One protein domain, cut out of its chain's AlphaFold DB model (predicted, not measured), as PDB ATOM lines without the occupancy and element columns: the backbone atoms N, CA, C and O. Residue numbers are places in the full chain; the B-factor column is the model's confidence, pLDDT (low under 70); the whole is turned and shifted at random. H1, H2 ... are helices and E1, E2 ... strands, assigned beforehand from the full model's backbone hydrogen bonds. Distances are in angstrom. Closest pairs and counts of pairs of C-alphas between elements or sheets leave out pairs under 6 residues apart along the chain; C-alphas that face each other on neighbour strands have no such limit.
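This is residues 211 to 289 of the 289 residues of a protein of Clostridiaceae bacterium (UniProt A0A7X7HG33). Two helices side by side, H1 and H2, form a hairpin next to a three-strand meander, E1, E2 and E3, each strand the antiparallel neighbour of the one before. H2 runs along edge strand E1, and the tail after E3 folds back to E1. The 79 printed residues, of mixed class, are compact, with radius of gyration of the C-alphas 12.7 A and spans of 35 by 33 by 18 A.

H1, residues 212 to 225, and H2, residues 229 to 244, touch, opposite ways at a shallow tilt of 19 degrees; their closest C-alphas, Ser 223 and Ser 232, are 5.8 A apart. In both, every O i to N i+4 pair is within hydrogen-bond range. H2 is on the sheet of E1, residues 248 to 251, E2, residues 257 to 264, and E3, residues 269 to 276, at a height of 11.3 A. H1 only grazes it. N 250 and O 259, and N 260 and O 273, are each 2.8 A apart.

H1 spans 20.3 A from C-alpha 212 at (288.223, 276.134, 167.850), H2 23.1 A, E2 22.1 A and E3 23.5 A to C-alpha 276 at (287.192, 265.201, 190.354).

The printed part has no cut and its four links are tight. Residues 253 to 255 and 282 to 283 have pLDDT under 70.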
ATOM      1  N   LYS A 211     287.690 271.462 166.947       92.00
ATOM      2  CA  LYS A 211     288.280 272.643 166.299       92.00
ATOM      3  C   LYS A 211     287.745 273.904 166.964       92.00
ATOM      4  O   LYS A 211     286.561 273.980 167.280       92.00
ATOM      5  N   HIS A 212     288.603 274.903 167.150       94.12
ATOM      6  CA  HIS A 212     288.223 276.134 167.850       94.12
ATOM      7  C   HIS A 212     287.033 276.832 167.193       94.12
ATOM      8  O   HIS A 212     286.078 277.173 167.881       94.12
ATOM      9  N   LYS A 213     287.042 276.936 165.858       89.12
ATOM     10  CA  LYS A 213     285.918 277.497 165.105       89.12
ATOM     11  C   LYS A 213     284.615 276.719 165.316       89.12
ATOM     12  O   LYS A 213     283.584 277.331 165.535       89.12
ATOM     13  N   GLU A 214     284.659 275.386 165.278       88.94
ATOM     14  CA  GLU A 214     283.469 274.549 165.509       88.94
ATOM     15  C   GLU A 214     282.933 274.721 166.938       88.94
ATOM     16  O   GLU A 214     281.724 274.686 167.147       88.94
ATOM     17  N   PHE A 215     283.821 274.933 167.913       93.19
ATOM     18  CA  PHE A 215     283.432 275.169 169.300       93.19
ATOM     19  C   PHE A 215     282.787 276.556 169.486       93.19
ATOM     20  O   PHE A 215     281.749 276.661 170.133       93.19
ATOM     21  N   LEU A 216     283.346 277.603 168.873       92.19
ATOM     22  CA  LEU A 216     282.732 278.936 168.857       92.19
ATOM     23  C   LEU A 216     281.353 278.910 168.190       92.19
ATOM     24  O   LEU A 216     280.368 279.277 168.823       92.19
ATOM     25  N   ASP A 217     281.268 278.377 166.966       90.56
ATOM     26  CA  ASP A 217     280.015 278.264 166.208       90.56
ATOM     27  C   ASP A 217     278.945 277.479 167.020       90.56
ATOM     28  O   ASP A 217     277.753 277.801 166.998       90.56
ATOM     29  N   PHE A 218     279.366 276.466 167.793       92.75
ATOM     30  CA  PHE A 218     278.496 275.721 168.709       92.75
ATOM     31  C   PHE A 218     277.960 276.579 169.863       92.75
ATOM     32  O   PHE A 218     276.750 276.586 170.091       92.75
ATOM     33  N   ILE A 219     278.826 277.301 170.583       94.62
ATOM     34  CA  ILE A 219     278.406 278.151 171.708       94.62
ATOM     35  C   ILE A 219     277.544 279.323 171.231       94.62
ATOM     36  O   ILE A 219     276.539 279.633 171.873       94.62
ATOM     37  N   GLU A 220     277.857 279.926 170.083       91.81
ATOM     38  CA  GLU A 220     277.019 280.953 169.454       91.81
ATOM     39  C   GLU A 220     275.623 280.410 169.122       91.81
ATOM     40  O   GLU A 220     274.613 281.046 169.438       91.81
ATOM     41  N   SER A 221     275.550 279.198 168.558       91.50
ATOM     42  CA  SER A 221     274.276 278.522 168.297       91.50
ATOM     43  C   SER A 221     273.510 278.269 169.600       91.50
ATOM     44  O   SER A 221     272.332 278.601 169.694       91.50
ATOM     45  N   CYS A 222     274.155 277.741 170.643       94.12
ATOM     46  CA  CYS A 222     273.521 277.570 171.952       94.12
ATOM     47  C   CYS A 222     272.977 278.896 172.501       94.12
ATOM     48  O   CYS A 222     271.820 278.956 172.908       94.12
ATOM     49  N   SER A 223     273.772 279.966 172.445       93.69
ATOM     50  CA  SER A 223     273.404 281.295 172.953       93.69
ATOM     51  C   SER A 223     272.180 281.861 172.237       93.69
ATOM     52  O   SER A 223     271.271 282.390 172.865       93.69
ATOM     53  N   LYS A 224     272.115 281.692 170.912       91.50
ATOM     54  CA  LYS A 224     270.995 282.152 170.083       91.50
ATOM     55  C   LYS A 224     269.664 281.481 170.444       91.50
ATOM     56  O   LYS A 224     268.609 282.101 170.302       91.50
ATOM     57  N   TRP A 225     269.699 280.209 170.833       92.25
ATOM     58  CA  TRP A 225     268.497 279.409 171.095       92.25
ATOM     59  C   TRP A 225     268.157 279.272 172.582       92.25
ATOM     60  O   TRP A 225     267.037 278.869 172.908       92.25
ATOM     61  N   CYS A 226     269.083 279.634 173.468       95.06
ATOM     62  CA  CYS A 226     268.874 279.662 174.905       95.06
ATOM     63  C   CYS A 226     267.861 280.747 175.290       95.06
ATOM     64  O   CYS A 226     267.976 281.901 174.882       95.06
ATOM     65  N   LYS A 227     266.861 280.370 176.090       93.19
ATOM     66  CA  LYS A 227     265.874 281.302 176.663       93.19
ATOM     67  C   LYS A 227     266.085 281.555 178.151       93.19
ATOM     68  O   LYS A 227     265.530 282.514 178.672       93.19
ATOM     69  N   ASP A 228     266.829 280.678 178.813       95.06
ATOM     70  CA  ASP A 228     267.164 280.817 180.222       95.06
ATOM     71  C   ASP A 228     268.229 281.910 180.387       95.06
ATOM     72  O   ASP A 228     269.273 281.872 179.730       95.06
ATOM     73  N   GLU A 229     267.932 282.918 181.210       94.25
ATOM     74  CA  GLU A 229     268.794 284.094 181.384       94.25
ATOM     75  C   GLU A 229     270.130 283.726 182.038       94.25
ATOM     76  O   GLU A 229     271.176 284.206 181.600       94.25
ATOM     77  N   LEU A 230     270.109 282.830 183.029       93.38
ATOM     78  CA  LEU A 230     271.305 282.410 183.752       93.38
ATOM     79  C   LEU A 230     272.237 281.601 182.843       93.38
ATOM     80  O   LEU A 230     273.432 281.879 182.765       93.38
ATOM     81  N   LEU A 231     271.698 280.630 182.107       94.06
ATOM     82  CA  LEU A 231     272.460 279.845 181.142       94.06
ATOM     83  C   LEU A 231     272.995 280.728 180.006       94.06
ATOM     84  O   LEU A 231     274.124 280.528 179.563       94.06
ATOM     85  N   SER A 232     272.231 281.731 179.564       95.44
ATOM     86  CA  SER A 232     272.683 282.702 178.560       95.44
ATOM     87  C   SER A 232     273.902 283.505 179.038       95.44
ATOM     88  O   SER A 232     274.876 283.642 178.296       95.44
ATOM     89  N   GLU A 233     273.911 283.955 180.299       95.69
ATOM     90  CA  GLU A 233     275.074 284.616 180.914       95.69
ATOM     91  C   GLU A 233     276.311 283.702 180.896       95.69
ATOM     92  O   GLU A 233     277.392 284.113 180.462       95.69
ATOM     93  N   LYS A 234     276.145 282.430 181.280       95.62
ATOM     94  CA  LYS A 234     277.234 281.438 181.290       95.62
ATOM     95  C   LYS A 234     277.751 281.093 179.896       95.62
ATOM     96  O   LYS A 234     278.953 280.907 179.713       95.62
ATOM     97  N   LEU A 235     276.874 281.040 178.897       96.31
ATOM     98  CA  LEU A 235     277.269 280.883 177.496       96.31
ATOM     99  C   LEU A 235     278.059 282.101 176.991       96.31
ATOM    100  O   LEU A 235     279.031 281.926 176.255       96.31
ATOM    101  N   GLY A 236     277.706 283.312 177.434       96.44
ATOM    102  CA  GLY A 236     278.477 284.529 177.168       96.44
ATOM    103  C   GLY A 236     279.898 284.459 177.733       96.44
ATOM    104  O   GLY A 236     280.864 284.718 177.012       96.44
ATOM    105  N   GLU A 237     280.035 284.021 178.986       96.12
ATOM    106  CA  GLU A 237     281.330 283.816 179.647       96.12
ATOM    107  C   GLU A 237     282.191 282.763 178.919       96.12
ATOM    108  O   GLU A 237     283.376 282.986 178.641       96.12
ATOM    109  N   LEU A 238     281.582 281.631 178.540       96.00
ATOM    110  CA  LEU A 238     282.225 280.597 177.722       96.00
ATOM    111  C   LEU A 238     282.738 281.168 176.400       96.00
ATOM    112  O   LEU A 238     283.878 280.902 176.019       96.00
ATOM    113  N   ASN A 239     281.911 281.947 175.702       96.38
ATOM    114  CA  ASN A 239     282.258 282.518 174.406       96.38
ATOM    115  C   ASN A 239     283.427 283.511 174.504       96.38
ATOM    116  O   ASN A 239     284.334 283.496 173.666       96.38
ATOM    117  N   GLU A 240     283.446 284.348 175.545       96.69
ATOM    118  CA  GLU A 240     284.538 285.291 175.796       96.69
ATOM    119  C   GLU A 240     285.869 284.559 176.022       96.69
ATOM    120  O   GLU A 240     286.864 284.847 175.345       96.69
ATOM    121  N   LYS A 241     285.880 283.566 176.918       96.56
ATOM    122  CA  LYS A 241     287.069 282.746 177.209       96.56
ATOM    123  C   LYS A 241     287.525 281.951 175.984       96.56
ATOM    124  O   LYS A 241     288.717 281.916 175.674       96.56
ATOM    125  N   LEU A 242     286.591 281.369 175.229       95.81
ATOM    126  CA  LEU A 242     286.899 280.670 173.978       95.81
ATOM    127  C   LEU A 242     287.551 281.587 172.952       95.81
ATOM    128  O   LEU A 242     288.522 281.183 172.312       95.81
ATOM    129  N   THR A 243     287.057 282.816 172.806       96.25
ATOM    130  CA  THR A 243     287.614 283.813 171.878       96.25
ATOM    131  C   THR A 243     289.065 284.153 172.228       96.25
ATOM    132  O   THR A 243     289.911 284.268 171.339       96.25
ATOM    133  N   LYS A 244     289.383 284.238 173.525       96.56
ATOM    134  CA  LYS A 244     290.741 284.498 174.043       96.56
ATOM    135  C   LYS A 244     291.658 283.275 174.034       96.56
ATOM    136  O   LYS A 244     292.866 283.401 174.275       96.56
ATOM    137  N   TRP A 245     291.119 282.112 173.665       97.06
ATOM    138  CA  TRP A 245     291.797 280.823 173.728       97.06
ATOM    139  C   TRP A 245     292.216 280.428 175.151       97.06
ATOM    140  O   TRP A 245     293.324 279.921 175.365       97.06
ATOM    141  N   ASP A 246     291.364 280.714 176.129       96.19
ATOM    142  CA  ASP A 246     291.615 280.385 177.528       96.19
ATOM    143  C   ASP A 246     291.305 278.912 177.818       96.19
ATOM    144  O   ASP A 246     290.566 278.245 177.092       96.19
ATOM    145  N   THR A 247     291.871 278.384 178.906       95.06
ATOM    146  CA  THR A 247     291.416 277.087 179.425       95.06
ATOM    147  C   THR A 247     290.039 277.270 180.043       95.06
ATOM    148  O   THR A 247     289.874 278.082 180.951       95.06
ATOM    149  N   LEU A 248     289.063 276.494 179.580       95.06
ATOM    150  CA  LEU A 248     287.738 276.478 180.190       95.06
ATOM    151  C   LEU A 248     287.730 275.513 181.369       95.06
ATOM    152  O   LEU A 248     288.265 274.410 181.252       95.06
ATOM    153  N   LYS A 249     287.089 275.915 182.466       93.12
ATOM    154  CA  LYS A 249     286.842 275.086 183.648       93.12
ATOM    155  C   LYS A 249     285.346 275.120 183.924       93.12
ATOM    156  O   LYS A 249     284.818 276.154 184.320       93.12
ATOM    157  N   VAL A 250     284.660 274.019 183.655       91.19
ATOM    158  CA  VAL A 250     283.201 273.941 183.710       91.19
ATOM    159  C   VAL A 250     282.779 272.960 184.793       91.19
ATOM    160  O   VAL A 250     283.173 271.794 184.758       91.19
ATOM    161  N   ILE A 251     281.950 273.420 185.723       87.25
ATOM    162  CA  ILE A 251     281.261 272.564 186.689       87.25
ATOM    163  C   ILE A 251     279.906 272.211 186.085       87.25
ATOM    164  O   ILE A 251     279.142 273.106 185.740       87.25
ATOM    165  N   LEU A 252     279.624 270.918 185.945       78.25
ATOM    166  CA  LEU A 252     278.315 270.431 185.518       78.25
ATOM    167  C   LEU A 252     277.489 270.168 186.784       78.25
ATOM    168  O   LEU A 252     277.922 269.373 187.619       78.25
ATOM    169  N   GLN A 253     276.332 270.827 186.931       63.94
ATOM    170  CA  GLN A 253     275.497 270.899 188.150       63.94
ATOM    171  C   GLN A 253     275.180 269.576 188.888       63.94
ATOM    172  O   GLN A 253     274.669 269.615 190.006       63.94
ATOM    173  N   SER A 254     275.464 268.403 188.314       54.84
ATOM    174  CA  SER A 254     275.111 267.104 188.895       54.84
ATOM    175  C   SER A 254     276.265 266.290 189.491       54.84
ATOM    176  O   SER A 254     275.980 265.258 190.093       54.84
ATOM    177  N   GLU A 255     277.541 266.678 189.357       59.47
ATOM    178  CA  GLU A 255     278.653 265.804 189.777       59.47
ATOM    179  C   GLU A 255     279.820 266.562 190.433       59.47
ATOM    180  O   GLU A 255     280.111 267.705 190.092       59.47
ATOM    181  N   ASN A 256     280.531 265.903 191.361       72.44
ATOM    182  CA  ASN A 256     281.811 266.349 191.944       72.44
ATOM    183  C   ASN A 256     282.936 266.334 190.890       72.44
ATOM    184  O   ASN A 256     283.991 265.726 191.082       72.44
ATOM    185  N   GLN A 257     282.697 266.927 189.729       83.62
ATOM    186  CA  GLN A 257     283.550 266.840 188.561       83.62
ATOM    187  C   GLN A 257     283.647 268.196 187.881       83.62
ATOM    188  O   GLN A 257     282.667 268.924 187.733       83.62
ATOM    189  N   VAL A 258     284.857 268.505 187.438       88.81
ATOM    190  CA  VAL A 258     285.173 269.682 186.649       88.81
ATOM    191  C   VAL A 258     285.646 269.208 185.289       88.81
ATOM    192  O   VAL A 258     286.583 268.410 185.169       88.81
ATOM    193  N   LEU A 259     284.984 269.706 184.257       92.94
ATOM    194  CA  LEU A 259     285.377 269.529 182.878       92.94
ATOM    195  C   LEU A 259     286.338 270.649 182.480       92.94
ATOM    196  O   LEU A 259     285.989 271.827 182.499       92.94
ATOM    197  N   TYR A 260     287.532 270.267 182.062       94.06
ATOM    198  CA  TYR A 260     288.531 271.161 181.507       94.06
ATOM    199  C   TYR A 260     288.509 271.086 179.986       94.06
ATOM    200  O   TYR A 260     288.493 269.989 179.428       94.06
ATOM    201  N   ALA A 261     288.574 272.231 179.309       96.31
ATOM    202  CA  ALA A 261     288.884 272.299 177.885       96.31
ATOM    203  C   ALA A 261     290.192 273.073 177.698       96.31
ATOM    204  O   ALA A 261     290.243 274.286 177.904       96.31
ATOM    205  N   HIS A 262     291.251 272.367 177.306       96.19
ATOM    206  CA  HIS A 262     292.579 272.936 177.118       96.19
ATOM    207  C   HIS A 262     292.821 273.317 175.654       96.19
ATOM    208  O   HIS A 262     292.639 272.469 174.771       96.19
ATOM    209  N   PRO A 263     293.278 274.549 175.381       97.12
ATOM    210  CA  PRO A 263     293.607 274.994 174.037       97.12
ATOM    211  C   PRO A 263     294.923 274.365 173.550       97.12
ATOM    212  O   PRO A 263     295.967 274.483 174.187       97.12
ATOM    213  N   LEU A 264     294.893 273.768 172.363       95.69
ATOM    214  CA  LEU A 264     296.054 273.406 171.552       95.69
ATOM    215  C   LEU A 264     296.130 274.364 170.364       95.69
ATOM    216  O   LEU A 264     295.641 274.075 169.267       95.69
ATOM    217  N   ARG A 265     296.698 275.549 170.609       94.31
ATOM    218  CA  ARG A 265     296.728 276.665 169.649       94.31
ATOM    219  C   ARG A 265     297.453 276.299 168.352       94.31
ATOM    220  O   ARG A 265     296.981 276.641 167.275       94.31
ATOM    221  N   ASP A 266     298.546 275.546 168.453       93.38
ATOM    222  CA  ASP A 266     299.334 275.045 167.321       93.38
ATOM    223  C   ASP A 266     298.554 274.064 166.431       93.38
ATOM    224  O   ASP A 266     298.831 273.954 165.238       93.38
ATOM    225  N   LYS A 267     297.558 273.374 166.999       91.94
ATOM    226  CA  LYS A 267     296.689 272.426 166.284       91.94
ATOM    227  C   LYS A 267     295.302 272.980 165.962       91.94
ATOM    228  O   LYS A 267     294.496 272.273 165.364       91.94
ATOM    229  N   GLY A 268     295.006 274.222 166.345       94.69
ATOM    230  CA  GLY A 268     293.753 274.874 165.979       94.69
ATOM    231  C   GLY A 268     292.509 274.384 166.739       94.69
ATOM    232  O   GLY A 268     291.399 274.494 166.212       94.69
ATOM    233  N   GLY A 269     292.633 273.863 167.967       95.88
ATOM    234  CA  GLY A 269     291.440 273.500 168.749       95.88
ATOM    235  C   GLY A 269     291.682 273.084 170.191       95.88
ATOM    236  O   GLY A 269     292.669 273.488 170.788       95.88
ATOM    237  N   TYR A 270     290.750 272.316 170.754       97.12
ATOM    238  CA  TYR A 270     290.679 272.000 172.182       97.12
ATOM    239  C   TYR A 270     290.652 270.497 172.454       97.12
ATOM    240  O   TYR A 270     290.053 269.720 171.702       97.12
ATOM    241  N   ILE A 271     291.256 270.108 173.578       96.12
ATOM    242  CA  ILE A 271     291.153 268.775 174.178       96.12
ATOM    243  C   ILE A 271     290.431 268.895 175.511       96.12
ATOM    244  O   ILE A 271     290.731 269.781 176.307       96.12
ATOM    245  N   PHE A 272     289.508 267.973 175.759       94.75
ATOM    246  CA  PHE A 272     288.726 267.953 176.982       94.75
ATOM    247  C   PHE A 272     289.250 266.904 177.955       94.75
ATOM    248  O   PHE A 272     289.683 265.823 177.553       94.75
ATOM    249  N   GLN A 273     289.191 267.223 179.238       92.50
ATOM    250  CA  GLN A 273     289.568 266.335 180.329       92.50
ATOM    251  C   GLN A 273     288.569 266.497 181.463       92.50
ATOM    252  O   GLN A 273     288.031 267.578 181.669       92.50
ATOM    253  N   LEU A 274     288.323 265.421 182.196       89.81
ATOM    254  CA  LEU A 274     287.451 265.440 183.357       89.81
ATOM    255  C   LEU A 274     288.285 265.137 184.597       89.81
ATOM    256  O   LEU A 274     289.068 264.187 184.596       89.81
ATOM    257  N   GLN A 275     288.088 265.925 185.646       88.25
ATOM    258  CA  GLN A 275     288.774 265.785 186.923       88.25
ATOM    259  C   GLN A 275     287.754 265.817 188.060       88.25
ATOM    260  O   GLN A 275     286.761 266.532 187.985       88.25
ATOM    261  N   HIS A 276     288.005 265.083 189.143       84.94
ATOM    262  CA  HIS A 276     287.192 265.201 190.354       84.94
ATOM    263  C   HIS A 276     287.410 266.573 191.025       84.94
ATOM    264  O   HIS A 276     288.556 267.007 191.167       84.94
ATOM    265  N   SER A 277     286.344 267.226 191.495       79.06
ATOM    266  CA  SER A 277     286.368 268.584 192.078       79.06
ATOM    267  C   SER A 277     287.239 268.712 193.334       79.06
ATOM    268  O   SER A 277     287.732 269.786 193.649       79.06
ATOM    269  N   TYR A 278     287.517 267.604 194.024       79.56
ATOM    270  CA  TYR A 278     288.511 267.555 195.111       79.56
ATOM    271  C   TYR A 278     289.894 268.101 194.706       79.56
ATOM    272  O   TYR A 278     290.596 268.665 195.535       79.56
ATOM    273  N   PHE A 279     290.290 267.928 193.442       79.12
ATOM    274  CA  PHE A 279     291.580 268.396 192.922       79.12
ATOM    275  C   PHE A 279     291.490 269.776 192.261       79.12
ATOM    276  O   PHE A 279     292.391 270.157 191.518       79.12
ATOM    277  N   SER A 280     290.382 270.485 192.464       72.88
ATOM    278  CA  SER A 280     290.114 271.781 191.857       72.88
ATOM    279  C   SER A 280     290.226 272.868 192.933       72.88
ATOM    280  O   SER A 280     289.657 272.718 194.016       72.88
ATOM    281  N   ASP A 281     291.006 273.922 192.677       72.12
ATOM    282  CA  ASP A 281     291.225 275.002 193.645       72.12
ATOM    283  C   ASP A 281     289.983 275.888 193.742       72.12
ATOM    284  O   ASP A 281     289.470 276.341 192.726       72.12
ATOM    285  N   ALA A 282     289.508 276.203 194.949       64.25
ATOM    286  CA  ALA A 282     288.308 277.031 195.134       64.25
ATOM    287  C   ALA A 282     288.455 278.483 194.621       64.25
ATOM    288  O   ALA A 282     287.455 279.177 194.468       64.25
ATOM    289  N   SER A 283     289.684 278.949 194.375       68.12
ATOM    290  CA  SER A 283     289.982 280.277 193.821       68.12
ATOM    291  C   SER A 283     289.992 280.328 192.292       68.12
ATOM    292  O   SER A 283     290.247 281.387 191.722       68.12
ATOM    293  N   ASP A 284     289.800 279.191 191.628       75.56
ATOM    294  CA  ASP A 284     289.781 279.133 190.174       75.56
ATOM    295  C   ASP A 284     288.497 279.732 189.588       75.56
ATOM    296  O   ASP A 284     287.414 279.695 190.170       75.56
ATOM    297  N   ASP A 285     288.645 280.272 188.385       83.56
ATOM    298  CA  ASP A 285     287.590 280.939 187.632       83.56
ATOM    299  C   ASP A 285     286.723 279.912 186.873       83.56
ATOM    300  O   ASP A 285     286.975 279.604 185.699       83.56
ATOM    301  N   TYR A 286     285.771 279.298 187.593       86.38
ATOM    302  CA  TYR A 286     284.860 278.271 187.075       86.38
ATOM    303  C   TYR A 286     283.566 278.837 186.501       86.38
ATOM    304  O   TYR A 286     282.911 279.694 187.091       86.38
ATOM    305  N   ILE A 287     283.104 278.185 185.439       85.44
ATOM    306  CA  ILE A 287     281.782 278.388 184.859       85.44
ATOM    307  C   ILE A 287     280.875 277.270 185.367       85.44
ATOM    308  O   ILE A 287     281.087 276.099 185.046       85.44
ATOM    309  N   SER A 288     279.872 277.612 186.170       85.81
ATOM    310  CA  SER A 288     278.857 276.650 186.611       85.81
ATOM    311  C   SER A 288     277.734 276.586 185.583       85.81
ATOM    312  O   SER A 288     277.074 277.602 185.359       85.81
ATOM    313  N   LEU A 289     277.533 275.410 184.985       82.25
ATOM    314  CA  LEU A 289     276.446 275.105 184.054       82.25
ATOM    315  C   LEU A 289     275.446 274.153 184.683       82.25
ATOM    316  O   LEU A 289     275.877 273.111 185.233       82.25
TER     317      LEU A 289